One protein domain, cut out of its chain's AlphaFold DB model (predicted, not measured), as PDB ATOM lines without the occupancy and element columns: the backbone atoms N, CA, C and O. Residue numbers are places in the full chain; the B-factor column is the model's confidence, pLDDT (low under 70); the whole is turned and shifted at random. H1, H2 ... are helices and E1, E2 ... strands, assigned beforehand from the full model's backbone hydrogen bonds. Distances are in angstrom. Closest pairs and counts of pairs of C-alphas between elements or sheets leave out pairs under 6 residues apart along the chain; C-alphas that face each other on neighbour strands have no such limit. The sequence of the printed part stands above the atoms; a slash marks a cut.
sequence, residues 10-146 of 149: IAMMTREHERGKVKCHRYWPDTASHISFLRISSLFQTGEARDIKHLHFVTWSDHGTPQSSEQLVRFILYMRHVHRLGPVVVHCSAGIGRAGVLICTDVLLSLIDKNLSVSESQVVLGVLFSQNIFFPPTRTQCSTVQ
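Overview. This is residues 10 to 146 of the 149 residues of an uncharacterized protein of Callorhinchus milii (UniProt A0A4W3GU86). A twisted sheet of five strands has two helices, H1 and H2, over one face as a second layer, and H3 packs on H2 farther out, away from the sheet. The long hairpin of E2 and E3 reaches out at one end of the domain, while the link between H2 and H3 lies at the opposite end. The printed part has 137 residues, with three named helices and five named strands in the order E1 E2 E3 H1 E4 H2 H3 E5; the sheet is mixed, in the order E2 E3 E1 E4 E5. The class is mixed, helices and strands, with under half of the residues in named elements. The whole is compact, with a radius of gyration of the C-alphas of 15.9 A and spans of 46 by 39 by 31 A.

Along the chain. In the sheet, E2 is residues 35 to 41, 19.4 A long, and E3 is residues 49 to 56, 21.9 A. E1, residues 10 to 12, spans 6.3 A and begins at C-alpha 10 (19.963, 37.408, 28.521). E4 is residues 88 to 91, 9.9 A, and E5 is residues 143 to 145, 6.5 A, ending at C-alpha 145 (24.717, 28.020, 26.753). H1 is residues 69 to 82, 20.0 A; H2 is residues 97 to 113, 24.5 A, beginning at C-alpha 97 (35.209, 36.013, 34.613); H3 is residues 120 to 130, 15.6 A.

Arrangement. The sheet is only just strongly twisted, its C-alphas up to 4.3 A off the best plane. E2 and E3 form an antiparallel hairpin, with N 38 and O 52 2.8 A apart, within hydrogen-bond range. E3 and E1 are parallel, with N 12 to O 55 at 2.8 A; E1 and E4 are parallel, with N 11 to O 89 at 2.8 A; E4 and E5 are antiparallel, with N 90 to O 143 at 3.0 A. E3, H1 and E4 form a split strand-helix-strand unit, two strands running the same way with E1 between them, and its crossover is right-handed. H1 is on the sheet at a height of 10.3 A, along the strands, over E1 and only just over E3, where 3 of its C-alphas fall. H2 is on the sheet at a height of 11.7 A, over E4 and along it at 6 degrees on the local plane. H1 and H2 touch, closest at the C-alphas of Ile 76 and Asp 106, 6.4 A, and are only just about perpendicular at 73 degrees. H2 touches H3 with residues 104 to 108 alone, closest at the C-alphas of Cys 104 and Val 123, 7.0 A; their steep tilt of 67 degrees, opposite ways, is only just short of about perpendicular. H3 is not on the sheet, and H1 and H3 are apart. In H1, H2 and H3 every O i to N i+4 pair is within hydrogen-bond range.

Size, cuts and confidence. The two C-alphas farthest apart are those of Phe 44 and Ser 117, 47.9 A. The printed part has no cut. The links E1 to E2, E3 to H1 and H3 to E5 are long; in the first, residues 17 to 18 pair antiparallel with residues 21 to 22. The mean pLDDT of the printed part is 71.8, and 52 residues are under 70, among them residues 117 to 146.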
ATOM      1  N   ILE A  10      18.636  36.809  28.418       91.00
ATOM      2  CA  ILE A  10      19.963  37.408  28.521       91.00
ATOM      3  C   ILE A  10      20.278  37.632  30.003       91.00
ATOM      4  O   ILE A  10      19.493  38.262  30.709       91.00
ATOM      5  N   ALA A  11      21.429  37.148  30.461       91.12
ATOM      6  CA  ALA A  11      21.966  37.383  31.796       91.12
ATOM      7  C   ALA A  11      23.210  38.283  31.706       91.12
ATOM      8  O   ALA A  11      24.291  37.859  31.282       91.12
ATOM      9  N   MET A  12      23.050  39.543  32.105       90.88
ATOM     10  CA  MET A  12      24.108  40.547  32.126       90.88
ATOM     11  C   MET A  12      24.700  40.664  33.531       90.88
ATOM     12  O   MET A  12      24.041  41.119  34.460       90.88
ATOM     13  N   MET A  13      25.977  40.314  33.671       88.06
ATOM     14  CA  MET A  13      26.684  40.241  34.956       88.06
ATOM     15  C   MET A  13      27.599  41.448  35.226       88.06
ATOM     16  O   MET A  13      28.583  41.323  35.949       88.06
ATOM     17  N   THR A  14      27.363  42.601  34.594       86.25
ATOM     18  CA  THR A  14      28.196  43.807  34.762       86.25
ATOM     19  C   THR A  14      27.362  45.067  34.781       86.25
ATOM     20  O   THR A  14      26.351  45.133  34.093       86.25
ATOM     21  N   ARG A  15      27.821  46.111  35.475       85.69
ATOM     22  CA  ARG A  15      27.303  47.466  35.241       85.69
ATOM     23  C   ARG A  15      27.823  48.018  33.912       85.69
ATOM     24  O   ARG A  15      28.830  47.540  33.392       85.69
ATOM     25  N   GLU A  16      27.136  49.027  33.375       86.00
ATOM     26  CA  GLU A  16      27.576  49.753  32.172       86.00
ATOM     27  C   GLU A  16      28.894  50.486  32.416       86.00
ATOM     28  O   GLU A  16      29.794  50.459  31.579       86.00
ATOM     29  N   HIS A  17      29.015  51.092  33.600       84.50
ATOM     30  CA  HIS A  17      30.186  51.832  34.041       84.50
ATOM     31  C   HIS A  17      30.647  51.328  35.403       84.50
ATOM     32  O   HIS A  17      29.856  51.204  36.341       84.50
ATOM     33  N   GLU A  18      31.949  51.103  35.531       81.38
ATOM     34  CA  GLU A  18      32.585  50.744  36.793       81.38
ATOM     35  C   GLU A  18      33.855  51.577  36.978       81.38
ATOM     36  O   GLU A  18      34.719  51.618  36.102       81.38
ATOM     37  N   ARG A  19      33.959  52.283  38.115       80.50
ATOM     38  CA  ARG A  19      35.097  53.166  38.456       80.50
ATOM     39  C   ARG A  19      35.462  54.150  37.329       80.50
ATOM     40  O   ARG A  19      36.634  54.336  37.013       80.50
ATOM     41  N   GLY A  20      34.448  54.736  36.687       81.38
ATOM     42  CA  GLY A  20      34.619  55.696  35.589       81.38
ATOM     43  C   GLY A  20      35.015  55.083  34.240       81.38
ATOM     44  O   GLY A  20      35.225  55.823  33.286       81.38
ATOM     45  N   LYS A  21      35.105  53.750  34.129       85.25
ATOM     46  CA  LYS A  21      35.381  53.054  32.867       85.25
ATOM     47  C   LYS A  21      34.115  52.406  32.324       85.25
ATOM     48  O   LYS A  21      33.394  51.742  33.067       85.25
ATOM     49  N   VAL A  22      33.891  52.553  31.021       86.75
ATOM     50  CA  VAL A  22      32.843  51.824  30.296       86.75
ATOM     51  C   VAL A  22      33.197  50.336  30.287       86.75
ATOM     52  O   VAL A  22      34.313  49.955  29.927       86.75
ATOM     53  N   LYS A  23      32.250  49.496  30.698       86.50
ATOM     54  CA  LYS A  23      32.368  48.032  30.737       86.50
ATOM     55  C   LYS A  23      31.453  47.353  29.737       86.50
ATOM     56  O   LYS A  23      31.836  46.325  29.179       86.50
ATOM     57  N   CYS A  24      30.273  47.921  29.516       86.25
ATOM     58  CA  CYS A  24      29.315  47.463  28.527       86.25
ATOM     59  C   CYS A  24      28.488  48.659  28.050       86.25
ATOM     60  O   CYS A  24      27.991  49.427  28.871       86.25
ATOM     61  N   HIS A  25      28.352  48.817  26.735       85.62
ATOM     62  CA  HIS A  25      27.427  49.798  26.182       85.62
ATOM     63  C   HIS A  25      25.994  49.316  26.374       85.62
ATOM     64  O   HIS A  25      25.689  48.142  26.159       85.62
ATOM     65  N   ARG A  26      25.111  50.241  26.739       85.44
ATOM     66  CA  ARG A  26      23.686  49.966  26.833       85.44
ATOM     67  C   ARG A  26      23.113  49.654  25.453       85.44
ATOM     68  O   ARG A  26      23.251  50.448  24.527       85.44
ATOM     69  N   TYR A  27      22.469  48.498  25.336       86.44
ATOM     70  CA  TYR A  27      21.817  48.021  24.108       86.44
ATOM     71  C   TYR A  27      20.307  47.781  24.294       86.44
ATOM     72  O   TYR A  27      19.648  47.234  23.413       86.44
ATOM     73  N   TRP A  28      19.764  48.174  25.446       84.75
ATOM     74  CA  TRP A  28      18.354  48.067  25.818       84.75
ATOM     75  C   TRP A  28      17.778  49.464  26.133       84.75
ATOM     76  O   TRP A  28      18.543  50.389  26.428       84.75
ATOM     77  N   PRO A  29      16.448  49.656  26.042       80.62
ATOM     78  CA  PRO A  29      15.814  50.948  26.314       80.62
ATOM     79  C   PRO A  29      15.984  51.394  27.777       80.62
ATOM     80  O   PRO A  29      16.335  50.601  28.644       80.62
ATOM     81  N   ASP A  30      15.769  52.683  28.056       73.00
ATOM     82  CA  ASP A  30      15.901  53.233  29.413       73.00
ATOM     83  C   ASP A  30      14.738  52.795  30.294       73.00
ATOM     84  O   ASP A  30      13.650  53.366  30.259       73.00
ATOM     85  N   THR A  31      14.960  51.725  31.047       65.56
ATOM     86  CA  THR A  31      14.025  51.224  32.046       65.56
ATOM     87  C   THR A  31      14.712  51.216  33.401       65.56
ATOM     88  O   THR A  31      15.791  50.653  33.558       65.56
ATOM     89  N   ALA A  32      14.062  51.806  34.405       57.22
ATOM     90  CA  ALA A  32      14.589  51.964  35.765       57.22
ATOM     91  C   ALA A  32      14.741  50.643  36.559       57.22
ATOM     92  O   ALA A  32      15.037  50.666  37.751       57.22
ATOM     93  N   SER A  33      14.522  49.491  35.922       62.84
ATOM     94  CA  SER A  33      14.405  48.188  36.575       62.84
ATOM     95  C   SER A  33      15.579  47.273  36.230       62.84
ATOM     96  O   SER A  33      15.951  47.124  35.070       62.84
ATOM     97  N   HIS A  34      16.092  46.556  37.237       67.00
ATOM     98  CA  HIS A  34      17.114  45.504  37.080       67.00
ATOM     99  C   HIS A  34      16.639  44.286  36.264       67.00
ATOM    100  O   HIS A  34      17.431  43.417  35.900       67.00
ATOM    101  N   ILE A  35      15.337  44.210  35.994       68.56
ATOM    102  CA  ILE A  35      14.720  43.241  35.099       68.56
ATOM    103  C   ILE A  35      14.078  44.046  33.980       68.56
ATOM    104  O   ILE A  35      13.196  44.868  34.233       68.56
ATOM    105  N   SER A  36      14.527  43.802  32.756       69.75
ATOM    106  CA  SER A  36      14.012  44.457  31.560       69.75
ATOM    107  C   SER A  36      13.395  43.418  30.630       69.75
ATOM    108  O   SER A  36      13.928  42.325  30.440       69.75
ATOM    109  N   PHE A  37      12.248  43.749  30.044       72.88
ATOM    110  CA  PHE A  37      11.644  42.955  28.978       72.88
ATOM    111  C   PHE A  37      12.005  43.614  27.649       72.88
ATOM    112  O   PHE A  37      11.598  44.741  27.380       72.88
ATOM    113  N   LEU A  38      12.797  42.925  26.832       73.00
ATOM    114  CA  LEU A  38      13.166  43.371  25.497       73.00
ATOM    115  C   LEU A  38      12.312  42.650  24.468       73.00
ATOM    116  O   LEU A  38      12.412  41.441  24.310       73.00
ATOM    117  N   ARG A  39      11.529  43.396  23.698       71.44
ATOM    118  CA  ARG A  39      10.872  42.853  22.511       71.44
ATOM    119  C   ARG A  39      11.781  43.055  21.306       71.44
ATOM    120  O   ARG A  39      12.041  44.192  20.922       71.44
ATOM    121  N   ILE A  40      12.267  41.965  20.715       70.88
ATOM    122  CA  ILE A  40      13.050  42.001  19.474       70.88
ATOM    123  C   ILE A  40      12.152  41.561  18.320       70.88
ATOM    124  O   ILE A  40      11.569  40.481  18.353       70.88
ATOM    125  N   SER A  41      12.050  42.390  17.285       65.06
ATOM    126  CA  SER A  41      11.342  42.078  16.042       65.06
ATOM    127  C   SER A  41      12.323  41.796  14.908       65.06
ATOM    128  O   SER A  41      13.299  42.531  14.739       65.06
ATOM    129  N   SER A  42      12.048  40.775  14.092       65.25
ATOM    130  CA  SER A  42      12.770  40.567  12.833       65.25
ATOM    131  C   SER A  42      12.430  41.685  11.854       65.25
ATOM    132  O   SER A  42      11.349  41.701  11.271       65.25
ATOM    133  N   LEU A  43      13.362  42.624  11.677       58.28
ATOM    134  CA  LEU A  43      13.203  43.752  10.753       58.28
ATOM    135  C   LEU A  43      13.328  43.345   9.276       58.28
ATOM    136  O   LEU A  43      12.929  44.114   8.410       58.28
ATOM    137  N   PHE A  44      13.873  42.158   8.980       59.44
ATOM    138  CA  PHE A  44      14.318  41.823   7.624       59.44
ATOM    139  C   PHE A  44      13.626  40.621   6.973       59.44
ATOM    140  O   PHE A  44      13.739  40.487   5.760       59.44
ATOM    141  N   GLN A  45      12.955  39.725   7.717       56.94
ATOM    142  CA  GLN A  45      12.620  38.401   7.153       56.94
ATOM    143  C   GLN A  45      11.202  37.870   7.413       56.94
ATOM    144  O   GLN A  45      10.697  37.156   6.555       56.94
ATOM    145  N   THR A  46      10.542  38.166   8.541       64.00
ATOM    146  CA  THR A  46       9.285  37.447   8.878       64.00
ATOM    147  C   THR A  46       8.206  38.259   9.595       64.00
ATOM    148  O   THR A  46       7.106  37.747   9.778       64.00
ATOM    149  N   GLY A  47       8.484  39.490  10.051       71.00
ATOM    150  CA  GLY A  47       7.556  40.237  10.919       71.00
ATOM    151  C   GLY A  47       7.320  39.583  12.292       71.00
ATOM    152  O   GLY A  47       6.519  40.069  13.088       71.00
ATOM    153  N   GLU A  48       8.025  38.489  12.589       79.00
ATOM    154  CA  GLU A  48       7.952  37.781  13.857       79.00
ATOM    155  C   GLU A  48       8.572  38.650  14.961       79.00
ATOM    156  O   GLU A  48       9.664  39.211  14.805       79.00
ATOM    157  N   ALA A  49       7.870  38.763  16.086       80.94
ATOM    158  CA  ALA A  49       8.358  39.426  17.284       80.94
ATOM    159  C   ALA A  49       8.570  38.392  18.388       80.94
ATOM    160  O   ALA A  49       7.734  37.514  18.595       80.94
ATOM    161  N   ARG A  50       9.686  38.520  19.102       84.25
ATOM    162  CA  ARG A  50      10.050  37.658  20.222       84.25
ATOM    163  C   ARG A  50      10.284  38.502  21.460       84.25
ATOM    164  O   ARG A  50      11.005  39.499  21.414       84.25
ATOM    165  N   ASP A  51       9.697  38.064  22.563       85.00
ATOM    166  CA  ASP A  51       9.934  38.662  23.867       85.00
ATOM    167  C   ASP A  51      11.137  37.982  24.520       85.00
ATOM    168  O   ASP A  51      11.174  36.764  24.710       85.00
ATOM    169  N   ILE A  52      12.130  38.792  24.856       86.69
ATOM    170  CA  ILE A  52      13.395  38.396  25.454       86.69
ATOM    171  C   ILE A  52      13.461  38.996  26.845       86.69
ATOM    172  O   ILE A  52      13.325  40.203  27.043       86.69
ATOM    173  N   LYS A  53      13.686  38.144  27.835       89.44
ATOM    174  CA  LYS A  53      13.907  38.589  29.207       89.44
ATOM    175  C   LYS A  53      15.370  38.978  29.362       89.44
ATOM    176  O   LYS A  53      16.260  38.243  28.942       89.44
ATOM    177  N   HIS A  54      15.631  40.117  29.980       89.62
ATOM    178  CA  HIS A  54      16.979  40.590  30.263       89.62
ATOM    179  C   HIS A  54      17.126  40.829  31.751       89.62
ATOM    180  O   HIS A  54      16.404  41.620  32.359       89.62
ATOM    181  N   LEU A  55      18.024  40.052  32.339       90.19
ATOM    182  CA  LEU A  55      18.313  40.053  33.758       90.19
ATOM    183  C   LEU A  55      19.648  40.743  33.975       90.19
ATOM    184  O   LEU A  55      20.668  40.320  33.427       90.19
ATOM    185  N   HIS A  56      19.644  41.784  34.802       88.75
ATOM    186  CA  HIS A  56      20.823  42.592  35.056       88.75
ATOM    187  C   HIS A  56      21.305  42.432  36.497       88.75
ATOM    188  O   HIS A  56      20.721  42.967  37.439       88.75
ATOM    189  N   PHE A  57      22.410  41.713  36.672       85.88
ATOM    190  CA  PHE A  57      23.066  41.554  37.962       85.88
ATOM    191  C   PHE A  57      24.088  42.675  38.189       85.88
ATOM    192  O   PHE A  57      25.219  42.631  37.699       85.88
ATOM    193  N   VAL A  58      23.684  43.707  38.934       77.94
ATOM    194  CA  VAL A  58      24.490  44.925  39.160       77.94
ATOM    195  C   VAL A  58      25.340  44.904  40.430       77.94
ATOM    196  O   VAL A  58      26.249  45.727  40.572       77.94
ATOM    197  N   THR A  59      25.057  43.992  41.366       70.06
ATOM    198  CA  THR A  59      25.674  43.984  42.704       70.06
ATOM    199  C   THR A  59      27.078  43.368  42.726       70.06
ATOM    200  O   THR A  59      27.746  43.384  43.758       70.06
ATOM    201  N   TRP A  60      27.590  42.897  41.581       65.81
ATOM    202  CA  TRP A  60      28.963  42.408  41.447       65.81
ATOM    203  C   TRP A  60      29.924  43.528  41.026       65.81
ATOM    204  O   TRP A  60      29.933  43.943  39.868       65.81
ATOM    205  N   SER A  61      30.760  44.009  41.949       55.97
ATOM    206  CA  SER A  61      31.863  44.930  41.630       55.97
ATOM    207  C   SER A  61      33.014  44.227  40.897       55.97
ATOM    208  O   SER A  61      33.402  43.135  41.291       55.97
ATOM    209  N   ASP A  62      33.615  44.880  39.897       52.69
ATOM    210  CA  ASP A  62      34.675  44.373  39.001       52.69
ATOM    211  C   ASP A  62      35.909  43.734  39.659       52.69
ATOM    212  O   ASP A  62      36.680  43.061  38.978       52.69
ATOM    213  N   HIS A  63      36.133  43.946  40.956       46.53
ATOM    214  CA  HIS A  63      37.238  43.338  41.689       46.53
ATOM    215  C   HIS A  63      36.697  42.532  42.871       46.53
ATOM    216  O   HIS A  63      36.100  43.106  43.781       46.53
ATOM    217  N   GLY A  64      36.945  41.219  42.844       56.28
ATOM    218  CA  GLY A  64      36.640  40.285  43.929       56.28
ATOM    219  C   GLY A  64      35.534  39.271  43.614       56.28
ATOM    220  O   GLY A  64      35.087  39.104  42.477       56.28
ATOM    221  N   THR A  65      35.114  38.571  44.658       56.66
ATOM    222  CA  THR A  65      33.937  37.700  44.694       56.66
ATOM    223  C   THR A  65      32.654  38.541  44.797       56.66
ATOM    224  O   THR A  65      32.725  39.725  45.140       56.66
ATOM    225  N   PRO A  66      31.469  37.990  44.474       58.81
ATOM    226  CA  PRO A  66      30.216  38.694  44.739       58.81
ATOM    227  C   PRO A  66      30.151  39.073  46.226       58.81
ATOM    228  O   PRO A  66      30.517  38.269  47.082       58.81
ATOM    229  N   GLN A  67      29.672  40.286  46.534       60.47
ATOM    230  CA  GLN A  67      29.564  40.772  47.922       60.47
ATOM    231  C   GLN A  67      28.718  39.843  48.803       60.47
ATOM    232  O   GLN A  67      28.889  39.805  50.017       60.47
ATOM    233  N   SER A  68      27.819  39.080  48.179       69.88
ATOM    234  CA  SER A  68      27.100  37.983  48.801       69.88
ATOM    235  C   SER A  68      26.899  36.860  47.784       69.88
ATOM    236  O   SER A  68      26.308  37.067  46.719       69.88
ATOM    237  N   SER A  69      27.377  35.658  48.112       78.88
ATOM    238  CA  SER A  69      27.117  34.435  47.341       78.88
ATOM    239  C   SER A  69      25.621  34.112  47.274       78.88
ATOM    240  O   SER A  69      25.138  33.632  46.254       78.88
ATOM    241  N   GLU A  70      24.864  34.464  48.315       81.25
ATOM    242  CA  GLU A  70      23.411  34.301  48.375       81.25
ATOM    243  C   GLU A  70      22.700  35.098  47.272       81.25
ATOM    244  O   GLU A  70      21.755  34.602  46.661       81.25
ATOM    245  N   GLN A  71      23.163  36.316  46.963       83.06
ATOM    246  CA  GLN A  71      22.586  37.117  45.878       83.06
ATOM    247  C   GLN A  71      22.824  36.481  44.508       83.06
ATOM    248  O   GLN A  71      21.925  36.497  43.668       83.06
ATOM    249  N   LEU A  72      24.008  35.901  44.291       84.19
ATOM    250  CA  LEU A  72      24.320  35.185  43.057       84.19
ATOM    251  C   LEU A  72      23.443  33.934  42.913       84.19
ATOM    252  O   LEU A  72      22.851  33.725  41.859       84.19
ATOM    253  N   VAL A  73      23.301  33.144  43.981       87.38
ATOM    254  CA  VAL A  73      22.427  31.962  43.981       87.38
ATOM    255  C   VAL A  73      20.974  32.367  43.733       87.38
ATOM    256  O   VAL A  73      20.331  31.792  42.863       87.38
ATOM    257  N   ARG A  74      20.458  33.403  44.408       87.81
ATOM    258  CA  ARG A  74      19.106  33.934  44.148       87.81
ATOM    259  C   ARG A  74      18.920  34.366  42.697       87.81
ATOM    260  O   ARG A  74      17.875  34.090  42.118       87.81
ATOM    261  N   PHE A  75      19.919  35.022  42.110       89.31
ATOM    262  CA  PHE A  75      19.883  35.413  40.706       89.31
ATOM    263  C   PHE A  75      19.813  34.193  39.782       89.31
ATOM    264  O   PHE A  75      18.993  34.183  38.870       89.31
ATOM    265  N   ILE A  76      20.607  33.152  40.044       90.31
ATOM    266  CA  ILE A  76      20.580  31.895  39.282       90.31
ATOM    267  C   ILE A  76      19.221  31.200  39.413       90.31
ATOM    268  O   ILE A  76      18.624  30.818  38.409       90.31
ATOM    269  N   LEU A  77      18.689  31.086  40.630       89.56
ATOM    270  CA  LEU A  77      17.371  30.491  40.867       89.56
ATOM    271  C   LEU A  77      16.268  31.268  40.141       89.56
ATOM    272  O   LEU A  77      15.397  30.669  39.513       89.56
ATOM    273  N   TYR A  78      16.329  32.601  40.165       90.50
ATOM    274  CA  TYR A  78      15.396  33.438  39.418       90.50
ATOM    275  C   TYR A  78      15.562  33.269  37.904       90.50
ATOM    276  O   TYR A  78      14.567  33.130  37.196       90.50
ATOM    277  N   MET A  79      16.802  33.223  37.407       91.31
ATOM    278  CA  MET A  79      17.125  32.971  36.001       91.31
ATOM    279  C   MET A  79      16.495  31.661  35.524       91.31
ATOM    280  O   MET A  79      15.783  31.679  34.525       91.31
ATOM    281  N   ARG A  80      16.664  30.565  36.275       90.06
ATOM    282  CA  ARG A  80      16.024  29.267  36.004       90.06
ATOM    283  C   ARG A  80      14.504  29.343  36.032       90.06
ATOM    284  O   ARG A  80      13.852  28.805  35.150       90.06
ATOM    285  N   HIS A  81      13.943  30.041  37.017       89.81
ATOM    286  CA  HIS A  81      12.497  30.183  37.161       89.81
ATOM    287  C   HIS A  81      11.853  30.925  35.979       89.81
ATOM    288  O   HIS A  81      10.744  30.597  35.560       89.81
ATOM    289  N   VAL A  82      12.528  31.946  35.439       87.00
ATOM    290  CA  VAL A  82      11.995  32.734  34.318       87.00
ATOM    291  C   VAL A  82      12.394  32.197  32.947       87.00
ATOM    292  O   VAL A  82      11.760  32.585  31.955       87.00
ATOM    293  N   HIS A  83      13.436  31.368  32.875       88.38
ATOM    294  CA  HIS A  83      13.851  30.674  31.664       88.38
ATOM    295  C   HIS A  83      12.759  29.688  31.246       88.38
ATOM    296  O   HIS A  83      12.123  29.052  32.078       88.38
ATOM    297  N   ARG A  84      12.468  29.633  29.944       81.62
ATOM    298  CA  ARG A  84      11.421  28.752  29.406       81.62
ATOM    299  C   ARG A  84      11.945  27.868  28.292       81.62
ATOM    300  O   ARG A  84      11.781  26.663  28.354       81.62
ATOM    301  N   LEU A  85      12.513  28.478  27.255       83.31
ATOM    302  CA  LEU A  85      12.911  27.793  26.027       83.31
ATOM    303  C   LEU A  85      14.138  28.467  25.417       83.31
ATOM    304  O   LEU A  85      14.364  29.658  25.628       83.31
ATOM    305  N   GLY A  86      14.881  27.728  24.599       85.25
ATOM    306  CA  GLY A  86      16.037  28.254  23.876       85.25
ATOM    307  C   GLY A  86      17.236  28.554  24.781       85.25
ATOM    308  O   GLY A  86      17.155  28.429  26.004       85.25
ATOM    309  N   PRO A  87      18.376  28.941  24.196       87.81
ATOM    310  CA  PRO A  87      19.589  29.163  24.964       87.81
ATOM    311  C   PRO A  87      19.524  30.434  25.816       87.81
ATOM    312  O   PRO A  87      18.849  31.412  25.473       87.81
ATOM    313  N   VAL A  88      20.285  30.421  26.912       87.62
ATOM    314  CA  VAL A  88      20.543  31.609  27.731       87.62
ATOM    315  C   VAL A  88      21.837  32.249  27.251       87.62
ATOM    316  O   VAL A  88      22.873  31.590  27.137       87.62
ATOM    317  N   VAL A  89      21.778  33.546  26.976       90.56
ATOM    318  CA  VAL A  89      22.947  34.332  26.586       90.56
ATOM    319  C   VAL A  89      23.517  35.003  27.822       90.56
ATOM    320  O   VAL A  89      22.847  35.815  28.456       90.56
ATOM    321  N   VAL A  90      24.759  34.682  28.166       89.69
ATOM    322  CA  VAL A  90      25.432  35.218  29.352       89.69
ATOM    323  C   VAL A  90      26.566  36.134  28.910       89.69
ATOM    324  O   VAL A  90      27.385  35.774  28.066       89.69
ATOM    325  N   HIS A  91      26.654  37.327  29.497       88.12
ATOM    326  CA  HIS A  91      27.814  38.189  29.285       88.12
ATOM    327  C   HIS A  91      28.157  39.035  30.512       88.12
ATOM    328  O   HIS A  91      27.372  39.217  31.441       88.12
ATOM    329  N   CYS A  92      29.370  39.580  30.508       85.38
ATOM    330  CA  CYS A  92      29.808  40.599  31.458       85.38
ATOM    331  C   CYS A  92      30.441  41.759  30.678       85.38
ATOM    332  O   CYS A  92      29.769  42.336  29.826       85.38
ATOM    333  N   SER A  93      31.713  42.079  30.933       83.19
ATOM    334  CA  SER A  93      32.501  43.016  30.120       83.19
ATOM    335  C   SER A  93      33.376  42.269  29.105       83.19
ATOM    336  O   SER A  93      33.141  42.356  27.907       83.19
ATOM    337  N   ALA A  94      34.326  41.454  29.582       76.12
ATOM    338  CA  ALA A  94      35.190  40.633  28.724       76.12
ATOM    339  C   ALA A  94      34.567  39.281  28.320       76.12
ATOM    340  O   ALA A  94      35.122  38.589  27.481       76.12
ATOM    341  N   GLY A  95      33.450  38.886  28.942       69.44
ATOM    342  CA  GLY A  95      32.765  37.617  28.661       69.44
ATOM    343  C   GLY A  95      33.323  36.387  29.390       69.44
ATOM    344  O   GLY A  95      32.788  35.305  29.210       69.44
ATOM    345  N   ILE A  96      34.346  36.542  30.244       73.88
ATOM    346  CA  ILE A  96      35.092  35.403  30.823       73.88
ATOM    347  C   ILE A  96      34.805  35.211  32.317       73.88
ATOM    348  O   ILE A  96      34.235  34.206  32.719       73.88
ATOM    349  N   GLY A  97      35.170  36.190  33.155       81.69
ATOM    350  CA  GLY A  97      35.209  36.013  34.613       81.69
ATOM    351  C   GLY A  97      33.838  35.779  35.253       81.69
ATOM    352  O   GLY A  97      33.507  34.671  35.660       81.69
ATOM    353  N   ARG A  98      33.011  36.829  35.337       83.88
ATOM    354  CA  ARG A  98      31.692  36.760  36.004       83.88
ATOM    355  C   ARG A  98      30.715  35.824  35.288       83.88
ATOM    356  O   ARG A  98      29.920  35.155  35.939       83.88
ATOM    357  N   ALA A  99      30.807  35.762  33.960       85.75
ATOM    358  CA  ALA A  99      30.024  34.836  33.148       85.75
ATOM    359  C   ALA A  99      30.385  33.374  33.461       85.75
ATOM    360  O   ALA A  99      29.489  32.575  33.712       85.75
ATOM    361  N   GLY A 100      31.680  33.044  33.538       83.75
ATOM    362  CA  GLY A 100      32.141  31.704  33.897       83.75
ATOM    363  C   GLY A 100      31.682  31.282  35.290       83.75
ATOM    364  O   GLY A 100      31.155  30.189  35.449       83.75
ATOM    365  N   VAL A 101      31.785  32.166  36.289       85.31
ATOM    366  CA  VAL A 101      31.312  31.841  37.646       85.31
ATOM    367  C   VAL A 101      29.799  31.608  37.682       85.31
ATOM    368  O   VAL A 101      29.362  30.676  38.355       85.31
ATOM    369  N   LEU A 102      29.002  32.399  36.953       87.44
ATOM    370  CA  LEU A 102      27.556  32.173  36.846       87.44
ATOM    371  C   LEU A 102      27.263  30.774  36.287       87.44
ATOM    372  O   LEU A 102      26.516  30.022  36.904       87.44
ATOM    373  N   ILE A 103      27.886  30.424  35.157       87.12
ATOM    374  CA  ILE A 103      27.678  29.140  34.475       87.12
ATOM    375  C   ILE A 103      28.127  27.977  35.368       87.12
ATOM    376  O   ILE A 103      27.374  27.027  35.557       87.12
ATOM    377  N   CYS A 104      29.314  28.059  35.973       85.44
ATOM    378  CA  CYS A 104      29.814  27.017  36.870       85.44
ATOM    379  C   CYS A 104      28.910  26.825  38.094       85.44
ATOM    380  O   CYS A 104      28.639  25.692  38.482       85.44
ATOM    381  N   THR A 105      28.433  27.920  38.694       86.38
ATOM    382  CA  THR A 105      27.536  27.852  39.860       86.38
ATOM    383  C   THR A 105      26.186  27.256  39.477       86.38
ATOM    384  O   THR A 105      25.639  26.455  40.228       86.38
ATOM    385  N   ASP A 106      25.662  27.602  38.300       88.25
ATOM    386  CA  ASP A 106      24.439  27.011  37.769       88.25
ATOM    387  C   ASP A 106      24.604  25.493  37.577       88.25
ATOM    388  O   ASP A 106      23.885  24.705  38.192       88.25
ATOM    389  N   VAL A 107      25.632  25.048  36.853       85.12
ATOM    390  CA  VAL A 107      25.883  23.608  36.673       85.12
ATOM    391  C   VAL A 107      26.024  22.893  38.018       85.12
ATOM    392  O   VAL A 107      25.407  21.849  38.221       85.12
ATOM    393  N   LEU A 108      26.760  23.475  38.968       84.25
ATOM    394  CA  LEU A 108      26.912  22.913  40.307       84.25
ATOM    395  C   LEU A 108      25.564  22.744  41.025       84.25
ATOM    396  O   LEU A 108      25.297  21.675  41.571       84.25
ATOM    397  N   LEU A 109      24.694  23.757  40.988       85.56
ATOM    398  CA  LEU A 109      23.353  23.675  41.573       85.56
ATOM    399  C   LEU A 109      22.503  22.587  40.903       85.56
ATOM    400  O   LEU A 109      21.757  21.900  41.594       85.56
ATOM    401  N   SER A 110      22.632  22.385  39.587       84.38
ATOM    402  CA  SER A 110      21.953  21.281  38.883       84.38
ATOM    403  C   SER A 110      22.464  19.905  39.299       84.38
ATOM    404  O   SER A 110      21.681  18.964  39.399       84.38
ATOM    405  N   LEU A 111      23.772  19.764  39.525       82.31
ATOM    406  CA  LEU A 111      24.361  18.499  39.971       82.31
ATOM    407  C   LEU A 111      23.915  18.144  41.391       82.31
ATOM    408  O   LEU A 111      23.593  16.986  41.654       82.31
ATOM    409  N   ILE A 112      23.850  19.147  42.275       83.06
ATOM    410  CA  ILE A 112      23.343  18.994  43.643       83.06
ATOM    411  C   ILE A 112      21.872  18.565  43.621       83.06
ATOM    412  O   ILE A 112      21.516  17.605  44.296       83.06
ATOM    413  N   ASP A 113      21.035  19.218  42.811       81.12
ATOM    414  CA  ASP A 113      19.605  18.893  42.691       81.12
ATOM    415  C   ASP A 113      19.373  17.456  42.180       81.12
ATOM    416  O   ASP A 113      18.457  16.758  42.610       81.12
ATOM    417  N   LYS A 114      20.273  16.961  41.319       79.25
ATOM    418  CA  LYS A 114      20.263  15.582  40.799       79.25
ATOM    419  C   LYS A 114      20.942  14.553  41.723       79.25
ATOM    420  O   LYS A 114      21.045  13.391  41.336       79.25
ATOM    421  N   ASN A 115      21.398  14.939  42.923       78.88
ATOM    422  CA  ASN A 115      22.152  14.090  43.865       78.88
ATOM    423  C   ASN A 115      23.383  13.395  43.243       78.88
ATOM    424  O   ASN A 115      23.748  12.280  43.623       78.88
ATOM    425  N   LEU A 116      24.038  14.041  42.276       73.62
ATOM    426  CA  LEU A 116      25.245  13.508  41.644       73.62
ATOM    427  C   LEU A 116      26.485  13.884  42.463       73.62
ATOM    428  O   LEU A 116      26.596  14.999  42.971       73.62
ATOM    429  N   SER A 117      27.445  12.963  42.582       64.12
ATOM    430  CA  SER A 117      28.716  13.241  43.255       64.12
ATOM    431  C   SER A 117      29.551  14.217  42.424       64.12
ATOM    432  O   SER A 117      29.870  13.974  41.261       64.12
ATOM    433  N   VAL A 118      29.907  15.352  43.025       60.56
ATOM    434  CA  VAL A 118      30.659  16.409  42.346       60.56
ATOM    435  C   VAL A 118      32.127  16.323  42.744       60.56
ATOM    436  O   VAL A 118      32.459  16.447  43.921       60.56
ATOM    437  N   SER A 119      33.021  16.153  41.767       60.94
ATOM    438  CA  SER A 119      34.439  16.482  41.947       60.94
ATOM    439  C   SER A 119      34.715  17.851  41.323       60.94
ATOM    440  O   SER A 119      34.382  18.098  40.162       60.94
ATOM    441  N   GLU A 120      35.303  18.759  42.102       57.62
ATOM    442  CA  GLU A 120      35.539  20.163  41.719       57.62
ATOM    443  C   GLU A 120      36.327  20.294  40.402       57.62
ATOM    444  O   GLU A 120      36.063  21.180  39.588       57.62
ATOM    445  N   SER A 121      37.250  19.362  40.149       54.72
ATOM    446  CA  SER A 121      38.067  19.314  38.935       54.72
ATOM    447  C   SER A 121      37.270  18.960  37.674       54.72
ATOM    448  O   SER A 121      37.579  19.480  36.604       54.72
ATOM    449  N   GLN A 122      36.225  18.134  37.781       53.59
ATOM    450  CA  GLN A 122      35.396  17.721  36.642       53.59
ATOM    451  C   GLN A 122      34.420  18.815  36.207       53.59
ATOM    452  O   GLN A 122      34.118  18.922  35.022       53.59
ATOM    453  N   VAL A 123      33.961  19.669  37.127       58.16
ATOM    454  CA  VAL A 123      33.061  20.784  36.781       58.16
ATOM    455  C   VAL A 123      33.809  21.841  35.977       58.16
ATOM    456  O   VAL A 123      33.337  22.263  34.926       58.16
ATOM    457  N   VAL A 124      35.004  22.234  36.423       55.75
ATOM    458  CA  VAL A 124      35.797  23.255  35.726       55.75
ATOM    459  C   VAL A 124      36.258  22.747  34.359       55.75
ATOM    460  O   VAL A 124      36.110  23.462  33.373       55.75
ATOM    461  N   LEU A 125      36.761  21.511  34.261       51.03
ATOM    462  CA  LEU A 125      37.208  20.963  32.976       51.03
ATOM    463  C   LEU A 125      36.030  20.589  32.058       51.03
ATOM    464  O   LEU A 125      36.034  20.928  30.881       51.03
ATOM    465  N   GLY A 126      34.996  19.928  32.572       50.38
ATOM    466  CA  GLY A 126      33.868  19.454  31.767       50.38
ATOM    467  C   GLY A 126      33.003  20.588  31.217       50.38
ATOM    468  O   GLY A 126      32.647  20.575  30.040       50.38
ATOM    469  N   VAL A 127      32.714  21.613  32.025       53.09
ATOM    470  CA  VAL A 127      31.845  22.732  31.616       53.09
ATOM    471  C   VAL A 127      32.569  23.708  30.688       53.09
ATOM    472  O   VAL A 127      31.964  24.206  29.741       53.09
ATOM    473  N   LEU A 128      33.866  23.959  30.912       51.72
ATOM    474  CA  LEU A 128      34.640  24.867  30.059       51.72
ATOM    475  C   LEU A 128      34.985  24.252  28.695       51.72
ATOM    476  O   LEU A 128      35.043  24.988  27.713       51.72
ATOM    477  N   PHE A 129      35.184  22.930  28.612       43.91
ATOM    478  CA  PHE A 129      35.606  22.271  27.370       43.91
ATOM    479  C   PHE A 129      34.464  21.618  26.568       43.91
ATOM    480  O   PHE A 129      34.573  21.552  25.346       43.91
ATOM    481  N   SER A 130      33.362  21.169  27.188       39.00
ATOM    482  CA  SER A 130      32.305  20.418  26.477       39.00
ATOM    483  C   SER A 130      31.245  21.287  25.782       39.00
ATOM    484  O   SER A 130      30.528  20.787  24.922       39.00
ATOM    485  N   GLN A 131      31.109  22.566  26.143       44.78
ATOM    486  CA  GLN A 131      29.998  23.431  25.701       44.78
ATOM    487  C   GLN A 131      30.348  24.340  24.501       44.78
ATOM    488  O   GLN A 131      29.677  25.343  24.277       44.78
ATOM    489  N   ASN A 132      31.402  24.040  23.723       43.66
ATOM    490  CA  ASN A 132      31.868  24.915  22.630       43.66
ATOM    491  C   ASN A 132      32.095  26.378  23.080       43.66
ATOM    492  O   ASN A 132      31.857  27.328  22.332       43.66
ATOM    493  N   ILE A 133      32.611  26.577  24.298       44.47
ATOM    494  CA  ILE A 133      33.121  27.877  24.756       44.47
ATOM    495  C   ILE A 133      34.487  28.107  24.083       44.47
ATOM    496  O   ILE A 133      35.538  28.089  24.718       44.47
ATOM    497  N   PHE A 134      34.499  28.241  22.754       31.23
ATOM    498  CA  PHE A 134      35.721  28.515  22.009       31.23
ATOM    499  C   PHE A 134      36.050  30.006  22.121       31.23
ATOM    500  O   PHE A 134      35.287  30.868  21.683       31.23
ATOM    501  N   PHE A 135      37.197  30.296  22.731       44.81
ATOM    502  CA  PHE A 135      37.775  31.624  22.903       44.81
ATOM    503  C   PHE A 135      38.712  31.969  21.730       44.81
ATOM    504  O   PHE A 135      39.886  31.600  21.783       44.81
ATOM    505  N   PRO A 136      38.300  32.738  20.703       27.38
ATOM    506  CA  PRO A 136      39.250  33.525  19.933       27.38
ATOM    507  C   PRO A 136      39.456  34.881  20.632       27.38
ATOM    508  O   PRO A 136      38.480  35.560  20.979       27.38
ATOM    509  N   PRO A 137      40.706  35.315  20.862       32.22
ATOM    510  CA  PRO A 137      41.001  36.572  21.522       32.22
ATOM    511  C   PRO A 137      40.844  37.690  20.496       32.22
ATOM    512  O   PRO A 137      41.828  38.133  19.926       32.22
ATOM    513  N   THR A 138      39.621  38.098  20.168       29.75
ATOM    514  CA  THR A 138      39.329  39.405  19.552       29.75
ATOM    515  C   THR A 138      37.827  39.565  19.305       29.75
ATOM    516  O   THR A 138      37.215  38.766  18.610       29.75
ATOM    517  N   ARG A 139      37.283  40.677  19.825       28.19
ATOM    518  CA  ARG A 139      35.909  41.212  19.683       28.19
ATOM    519  C   ARG A 139      34.831  40.551  20.558       28.19
ATOM    520  O   ARG A 139      34.394  39.442  20.299       28.19
ATOM    521  N   THR A 140      34.399  41.308  21.578       34.44
ATOM    522  CA  THR A 140      33.110  41.211  22.307       34.44
ATOM    523  C   THR A 140      32.525  39.799  22.394       34.44
ATOM    524  O   THR A 140      31.622  39.441  21.643       34.44
ATOM    525  N   GLN A 141      33.058  38.996  23.317       35.12
ATOM    526  CA  GLN A 141      32.627  37.616  23.527       35.12
ATOM    527  C   GLN A 141      31.300  37.571  24.293       35.12
ATOM    528  O   GLN A 141      31.187  38.072  25.414       35.12
ATOM    529  N   CYS A 142      30.303  36.956  23.665       37.38
ATOM    530  CA  CYS A 142      29.019  36.608  24.252       37.38
ATOM    531  C   CYS A 142      28.924  35.080  24.232       37.38
ATOM    532  O   CYS A 142      29.053  34.487  23.159       37.38
ATOM    533  N   SER A 143      28.764  34.440  25.390       43.16
ATOM    534  CA  SER A 143      28.634  32.985  25.464       43.16
ATOM    535  C   SER A 143      27.158  32.594  25.421       43.16
ATOM    536  O   SER A 143      26.304  33.200  26.069       43.16
ATOM    537  N   THR A 144      26.855  31.591  24.601       37.91
ATOM    538  CA  THR A 144      25.522  30.997  24.474       37.91
ATOM    539  C   THR A 144      25.597  29.618  25.109       37.91
ATOM    540  O   THR A 144      26.391  28.801  24.651       37.91
ATOM    541  N   VAL A 145      24.820  29.363  26.161       41.38
ATOM    542  CA  VAL A 145      24.717  28.020  26.753       41.38
ATOM    543  C   VAL A 145      23.475  27.352  26.177       41.38
ATOM    544  O   VAL A 145      22.372  27.898  26.291       41.38
ATOM    545  N   GLN A 146      23.656  26.206  25.517       31.94
ATOM    546  CA  GLN A 146      22.549  25.356  25.084       31.94
ATOM    547  C   GLN A 146      22.314  24.286  26.154       31.94
ATOM    548  O   GLN A 146      23.215  23.524  26.487       31.94
TER     549      GLN A 146